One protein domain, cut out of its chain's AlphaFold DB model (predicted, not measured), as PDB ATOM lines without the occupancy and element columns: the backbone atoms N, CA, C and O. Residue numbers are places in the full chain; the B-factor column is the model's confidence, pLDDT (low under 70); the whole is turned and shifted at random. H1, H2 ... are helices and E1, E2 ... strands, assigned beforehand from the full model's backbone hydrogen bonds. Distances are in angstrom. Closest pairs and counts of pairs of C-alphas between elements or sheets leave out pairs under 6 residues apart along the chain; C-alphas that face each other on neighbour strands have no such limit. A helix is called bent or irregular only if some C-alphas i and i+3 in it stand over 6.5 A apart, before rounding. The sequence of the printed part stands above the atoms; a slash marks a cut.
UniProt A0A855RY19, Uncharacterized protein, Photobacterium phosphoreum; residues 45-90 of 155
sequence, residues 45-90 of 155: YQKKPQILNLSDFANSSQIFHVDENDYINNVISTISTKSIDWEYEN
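What this domain is: This is residues 45 to 90 of the 155 residues of an uncharacterized protein of Photobacterium phosphoreum (UniProt A0A855RY19). A slender rod is built along one helix, H3; residues 47 to 53, with no named element, run lengthwise beside it, so that the chain goes out to one end and folds back. The short helices H1 and H2 make the turn at that end, and the strand E1 and the helix H4 follow H3 to the other end, where residues 45 to 46 pair with E1. The printed part has 46 residues, with four named helices and one named strand in the order H1, H2, H3, E1, H4, and its class is mostly helix. It is loose, with a radius of gyration of the C-alphas of 13.2 A and spans of 41 by 16 by 11 A.

Where its parts are: H3, the longest helix, is residues 68 to 79 and measures 18.3 A from C-alpha 68 at (-33.056, 13.892, -22.332) to C-alpha 79 at (-26.553, -3.228, -23.277). It is irregular, but only just: C-alphas 68 and 71 are 6.8 A apart. Before it come H1, residues 54 to 58, which begins with C-alpha 54 at (-24.553, 8.021, -10.454), and H2, residues 61 to 64. After it come E1, residues 81 to 83, and H4, residues 84 to 89, 10.1 A long and ending with C-alpha 89 at (-19.248, -13.062, -33.078). H4 is irregular, with C-alphas 85 and 88 at 7.7 A.

How they stand to each other: The centre of H3 is the nearest to the mean of the C-alphas, at 4.4 A. H1 is close to H3 but not clearly touching; their closest C-alphas, of Phe 57 and Tyr 71, are 6.8 A apart. H2 is also close to H3 but not clearly touching, and the closest C-alphas, of Ser 61 and Glu 68, are 5.5 A apart. H1 and H2 meet only through their link, as do H3 and E1, and E1 and H4. H4 is apart from H1, H2 and H3. E1 pairs with no named strand; residues 45 to 46 pair with its residues 82 to 83, parallel. In H1 every O i to N i+4 pair is within hydrogen-bond range, in H3 5 of 8 are, and H2 is too short for such a pair. In H4 0 of 2 are, beside 2 of 3 O i to N i+3 pairs.

The domain as a whole: The two C-alphas farthest apart, of Phe 64 and Tyr 88, are 41.2 A apart, while the first and last printed C-alphas, of Tyr 45 and Asn 90, are 9.0 A apart. The printed part has no cut, and the four links between named elements are tight. The mean pLDDT of the printed part is 81.9; it is under 70 in residues 60 to 70, of which 61 to 64 are H2 and 68 to 70 belong to H3.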
ATOM      1  N   TYR A  45     -18.241  -3.145 -30.532       97.69
ATOM      2  CA  TYR A  45     -17.090  -3.749 -29.877       97.69
ATOM      3  C   TYR A  45     -16.071  -2.690 -29.456       97.69
ATOM      4  O   TYR A  45     -15.762  -1.769 -30.213       97.69
ATOM      5  N   GLN A  46     -15.571  -2.778 -28.222       97.00
ATOM      6  CA  GLN A  46     -14.674  -1.771 -27.648       97.00
ATOM      7  C   GLN A  46     -13.726  -2.348 -26.589       97.00
ATOM      8  O   GLN A  46     -14.003  -3.368 -25.968       97.00
ATOM      9  N   LYS A  47     -12.588  -1.678 -26.366       97.62
ATOM     10  CA  LYS A  47     -11.541  -2.114 -25.415       97.62
ATOM     11  C   LYS A  47     -11.847  -1.809 -23.948       97.62
ATOM     12  O   LYS A  47     -11.265  -2.423 -23.063       97.62
ATOM     13  N   LYS A  48     -12.694  -0.815 -23.680       95.50
ATOM     14  CA  LYS A  48     -13.059  -0.379 -22.327       95.50
ATOM     15  C   LYS A  48     -14.566  -0.538 -22.154       95.50
ATOM     16  O   LYS A  48     -15.272  -0.238 -23.112       95.50
ATOM     17  N   PRO A  49     -15.072  -0.993 -20.999       90.19
ATOM     18  CA  PRO A  49     -16.509  -1.078 -20.760       90.19
ATOM     19  C   PRO A  49     -17.146   0.316 -20.700       90.19
ATOM     20  O   PRO A  49     -16.463   1.305 -20.433       90.19
ATOM     21  N   GLN A  50     -18.453   0.381 -20.945       88.50
ATOM     22  CA  GLN A  50     -19.242   1.582 -20.679       88.50
ATOM     23  C   GLN A  50     -19.379   1.777 -19.167       88.50
ATOM     24  O   GLN A  50     -19.608   0.813 -18.437       88.50
ATOM     25  N   ILE A  51     -19.210   3.014 -18.700       87.38
ATOM     26  CA  ILE A  51     -19.296   3.370 -17.281       87.38
ATOM     27  C   ILE A  51     -20.477   4.318 -17.120       87.38
ATOM     28  O   ILE A  51     -20.544   5.340 -17.795       87.38
ATOM     29  N   LEU A  52     -21.395   3.969 -16.220       86.12
ATOM     30  CA  LEU A  52     -22.482   4.847 -15.803       86.12
ATOM     31  C   LEU A  52     -22.084   5.526 -14.496       86.12
ATOM     32  O   LEU A  52     -21.747   4.840 -13.529       86.12
ATOM     33  N   ASN A  53     -22.145   6.856 -14.449       84.56
ATOM     34  CA  ASN A  53     -21.946   7.585 -13.201       84.56
ATOM     35  C   ASN A  53     -23.291   7.895 -12.550       84.56
ATOM     36  O   ASN A  53     -24.232   8.351 -13.198       84.56
ATOM     37  N   LEU A  54     -23.356   7.706 -11.232       82.50
ATOM     38  CA  LEU A  54     -24.553   8.021 -10.454       82.50
ATOM     39  C   LEU A  54     -24.898   9.517 -10.505       82.50
ATOM     40  O   LEU A  54     -26.071   9.871 -10.476       82.50
ATOM     41  N   SER A  55     -23.893  10.390 -10.607       81.19
ATOM     42  CA  SER A  55     -24.092  11.831 -10.794       81.19
ATOM     43  C   SER A  55     -24.824  12.146 -12.095       81.19
ATOM     44  O   SER A  55     -25.713  12.991 -12.101       81.19
ATOM     45  N   ASP A  56     -24.491  11.445 -13.178       79.00
ATOM     46  CA  ASP A  56     -25.096  11.665 -14.495       79.00
ATOM     47  C   ASP A  56     -26.556  11.201 -14.482       79.00
ATOM     48  O   ASP A  56     -27.427  11.874 -15.025       79.00
ATOM     49  N   PHE A  57     -26.845  10.106 -13.769       76.94
ATOM     50  CA  PHE A  57     -28.218   9.689 -13.486       76.94
ATOM     51  C   PHE A  57     -28.973  10.727 -12.650       76.94
ATOM     52  O   PHE A  57     -30.079  11.119 -13.016       76.94
ATOM     53  N   ALA A  58     -28.378  11.196 -11.548       76.81
ATOM     54  CA  ALA A  58     -29.008  12.163 -10.654       76.81
ATOM     55  C   ALA A  58     -29.338  13.481 -11.368       76.81
ATOM     56  O   ALA A  58     -30.359  14.086 -11.070       76.81
ATOM     57  N   ASN A  59     -28.504  13.890 -12.326       72.75
ATOM     58  CA  ASN A  59     -28.685  15.096 -13.134       72.75
ATOM     59  C   ASN A  59     -29.547  14.879 -14.391       72.75
ATOM     60  O   ASN A  59     -29.838  15.844 -15.097       72.75
ATOM     61  N   SER A  60     -29.948  13.639 -14.688       68.75
ATOM     62  CA  SER A  60     -30.780  13.331 -15.851       68.75
ATOM     63  C   SER A  60     -32.204  13.887 -15.707       68.75
ATOM     64  O   SER A  60     -32.693  14.192 -14.610       68.75
ATOM     65  N   SER A  61     -32.893  14.017 -16.840       61.78
ATOM     66  CA  SER A  61     -34.236  14.599 -16.958       61.78
ATOM     67  C   SER A  61     -35.307  13.969 -16.055       61.78
ATOM     68  O   SER A  61     -36.311  14.623 -15.784       61.78
ATOM     69  N   GLN A  62     -35.086  12.756 -15.533       56.00
ATOM     70  CA  GLN A  62     -35.979  12.091 -14.577       56.00
ATOM     71  C   GLN A  62     -36.025  12.765 -13.195       56.00
ATOM     72  O   GLN A  62     -36.944  12.480 -12.430       56.00
ATOM     73  N   ILE A  63     -35.083  13.669 -12.888       51.66
ATOM     74  CA  ILE A  63     -35.058  14.433 -11.630       51.66
ATOM     75  C   ILE A  63     -35.041  15.957 -11.870       51.66
ATOM     76  O   ILE A  63     -35.719  16.675 -11.138       51.66
ATOM     77  N   PHE A  64     -34.337  16.470 -12.895       53.72
ATOM     78  CA  PHE A  64     -34.115  17.926 -13.055       53.72
ATOM     79  C   PHE A  64     -34.426  18.533 -14.442       53.72
ATOM     80  O   PHE A  64     -34.094  19.693 -14.671       53.72
ATOM     81  N   HIS A  65     -35.073  17.807 -15.367       54.75
ATOM     82  CA  HIS A  65     -35.411  18.302 -16.722       54.75
ATOM     83  C   HIS A  65     -34.226  18.875 -17.535       54.75
ATOM     84  O   HIS A  65     -34.387  19.835 -18.289       54.75
ATOM     85  N   VAL A  66     -33.033  18.283 -17.412       53.91
ATOM     86  CA  VAL A  66     -31.868  18.614 -18.252       53.91
ATOM     87  C   VAL A  66     -31.713  17.551 -19.346       53.91
ATOM     88  O   VAL A  66     -31.820  16.363 -19.056       53.91
ATOM     89  N   ASP A  67     -31.536  18.024 -20.585       54.44
ATOM     90  CA  ASP A  67     -31.308  17.328 -21.869       54.44
ATOM     91  C   ASP A  67     -31.478  15.786 -21.866       54.44
ATOM     92  O   ASP A  67     -30.591  15.031 -21.466       54.44
ATOM     93  N   GLU A  68     -32.637  15.310 -22.341       54.03
ATOM     94  CA  GLU A  68     -33.056  13.892 -22.332       54.03
ATOM     95  C   GLU A  68     -32.090  12.931 -23.042       54.03
ATOM     96  O   GLU A  68     -32.078  11.731 -22.753       54.03
ATOM     97  N   ASN A  69     -31.304  13.430 -23.996       59.50
ATOM     98  CA  ASN A  69     -30.669  12.569 -24.984       59.50
ATOM     99  C   ASN A  69     -29.417  11.848 -24.471       59.50
ATOM    100  O   ASN A  69     -29.135  10.746 -24.934       59.50
ATOM    101  N   ASP A  70     -28.657  12.406 -23.527       69.25
ATOM    102  CA  ASP A  70     -27.322  11.857 -23.240       69.25
ATOM    103  C   ASP A  70     -27.364  10.637 -22.301       69.25
ATOM    104  O   ASP A  70     -26.755   9.599 -22.571       69.25
ATOM    105  N   TYR A  71     -28.170  10.689 -21.235       77.06
ATOM    106  CA  TYR A  71     -28.219   9.598 -20.254       77.06
ATOM    107  C   TYR A  71     -28.852   8.313 -20.812       77.06
ATOM    108  O   TYR A  71     -28.306   7.223 -20.623       77.06
ATOM    109  N   ILE A  72     -29.973   8.416 -21.536       79.38
ATOM    110  CA  ILE A  72     -30.627   7.247 -22.151       79.38
ATOM    111  C   ILE A  72     -29.681   6.573 -23.149       79.38
ATOM    112  O   ILE A  72     -29.564   5.345 -23.151       79.38
ATOM    113  N   ASN A  73     -28.953   7.357 -23.947       82.31
ATOM    114  CA  ASN A  73     -27.951   6.828 -24.868       82.31
ATOM    115  C   ASN A  73     -26.820   6.101 -24.129       82.31
ATOM    116  O   ASN A  73     -26.420   5.013 -24.549       82.31
ATOM    117  N   ASN A  74     -26.356   6.636 -22.997       84.44
ATOM    118  CA  ASN A  74     -25.364   5.967 -22.157       84.44
ATOM    119  C   ASN A  74     -25.893   4.635 -21.605       84.44
ATOM    120  O   ASN A  74     -25.196   3.624 -21.701       84.44
ATOM    121  N   VAL A  75     -27.140   4.576 -21.130       86.75
ATOM    122  CA  VAL A  75     -27.769   3.318 -20.688       86.75
ATOM    123  C   VAL A  75     -27.880   2.319 -21.843       86.75
ATOM    124  O   VAL A  75     -27.442   1.177 -21.704       86.75
ATOM    125  N   ILE A  76     -28.379   2.740 -23.009       88.81
ATOM    126  CA  ILE A  76     -28.459   1.891 -24.209       88.81
ATOM    127  C   ILE A  76     -27.072   1.372 -24.601       88.81
ATOM    128  O   ILE A  76     -26.926   0.209 -24.985       88.81
ATOM    129  N   SER A  77     -26.025   2.190 -24.470       90.44
ATOM    130  CA  SER A  77     -24.656   1.781 -24.785       90.44
ATOM    131  C   SER A  77     -24.174   0.616 -23.912       90.44
ATOM    132  O   SER A  77     -23.447  -0.251 -24.399       90.44
ATOM    133  N   THR A  78     -24.619   0.518 -22.653       90.81
ATOM    134  CA  THR A  78     -24.213  -0.579 -21.754       90.81
ATOM    135  C   THR A  78     -24.720  -1.941 -22.223       90.81
ATOM    136  O   THR A  78     -23.989  -2.927 -22.161       90.81
ATOM    137  N   ILE A  79     -25.937  -1.996 -22.768       91.62
ATOM    138  CA  ILE A  79     -26.553  -3.228 -23.277       91.62
ATOM    139  C   ILE A  79     -26.249  -3.480 -24.755       91.62
ATOM    140  O   ILE A  79     -26.526  -4.570 -25.253       91.62
ATOM    141  N   SER A  80     -25.659  -2.512 -25.460       95.06
ATOM    142  CA  SER A  80     -25.304  -2.611 -26.883       95.06
ATOM    143  C   SER A  80     -23.793  -2.626 -27.144       95.06
ATOM    144  O   SER A  80     -23.369  -2.529 -28.295       95.06
ATOM    145  N   THR A  81     -22.962  -2.794 -26.109       95.62
ATOM    146  CA  THR A  81     -21.501  -2.917 -26.250       95.62
ATOM    147  C   THR A  81     -20.956  -4.236 -25.699       95.62
ATOM    148  O   THR A  81     -21.596  -4.912 -24.888       95.62
ATOM    149  N   LYS A  82     -19.772  -4.635 -26.180       96.94
ATOM    150  CA  LYS A  82     -19.037  -5.836 -25.739       96.94
ATOM    151  C   LYS A  82     -17.523  -5.636 -25.887       96.94
ATOM    152  O   LYS A  82     -17.087  -4.741 -26.614       96.94
ATOM    153  N   SER A  83     -16.717  -6.450 -25.194       97.12
ATOM    154  CA  SER A  83     -15.252  -6.429 -25.351       97.12
ATOM    155  C   SER A  83     -14.853  -6.712 -26.800       97.12
ATOM    156  O   SER A  83     -15.436  -7.588 -27.442       97.12
ATOM    157  N   ILE A  84     -13.829  -6.005 -27.284       97.94
ATOM    158  CA  ILE A  84     -13.257  -6.185 -28.625       97.94
ATOM    159  C   ILE A  84     -12.795  -7.620 -28.901       97.94
ATOM    160  O   ILE A  84     -12.855  -8.064 -30.040       97.94
ATOM    161  N   ASP A  85     -12.420  -8.377 -27.867       97.62
ATOM    162  CA  ASP A  85     -11.968  -9.767 -28.020       97.62
ATOM    163  C   ASP A  85     -13.063 -10.691 -28.582       97.62
ATOM    164  O   ASP A  85     -12.762 -11.770 -29.082       97.62
ATOM    165  N   TRP A  86     -14.330 -10.262 -28.524       97.44
ATOM    166  CA  TRP A  86     -15.505 -10.990 -29.007       97.44
ATOM    167  C   TRP A  86     -16.059 -10.441 -30.331       97.44
ATOM    168  O   TRP A  86     -17.157 -10.813 -30.741       97.44
ATOM    169  N   GLU A  87     -15.330  -9.557 -31.019       97.31
ATOM    170  CA  GLU A  87     -15.778  -8.948 -32.285       97.31
ATOM    171  C   GLU A  87     -16.132  -9.989 -33.357       97.31
ATOM    172  O   GLU A  87     -17.054  -9.791 -34.149       97.31
ATOM    173  N   TYR A  88     -15.460 -11.142 -33.330       95.19
ATOM    174  CA  TYR A  88     -15.678 -12.237 -34.272       95.19
ATOM    175  C   TYR A  88     -17.095 -12.833 -34.237       95.19
ATOM    176  O   TYR A  88     -17.473 -13.545 -35.170       95.19
ATOM    177  N   GLU A  89     -17.873 -12.576 -33.185       96.56
ATOM    178  CA  GLU A  89     -19.248 -13.062 -33.078       96.56
ATOM    179  C   GLU A  89     -20.221 -12.291 -33.975       96.56
ATOM    180  O   GLU A  89     -21.235 -12.857 -34.382       96.56
ATOM    181  N   ASN A  90     -19.918 -11.023 -34.290       95.81
ATOM    182  CA  ASN A  90     -20.808 -10.110 -35.017       95.81
ATOM    183  C   ASN A  90     -22.252 -10.134 -34.460       95.81
ATOM    184  O   ASN A  90     -23.230 -10.326 -35.184       95.81
TER     185      ASN A  90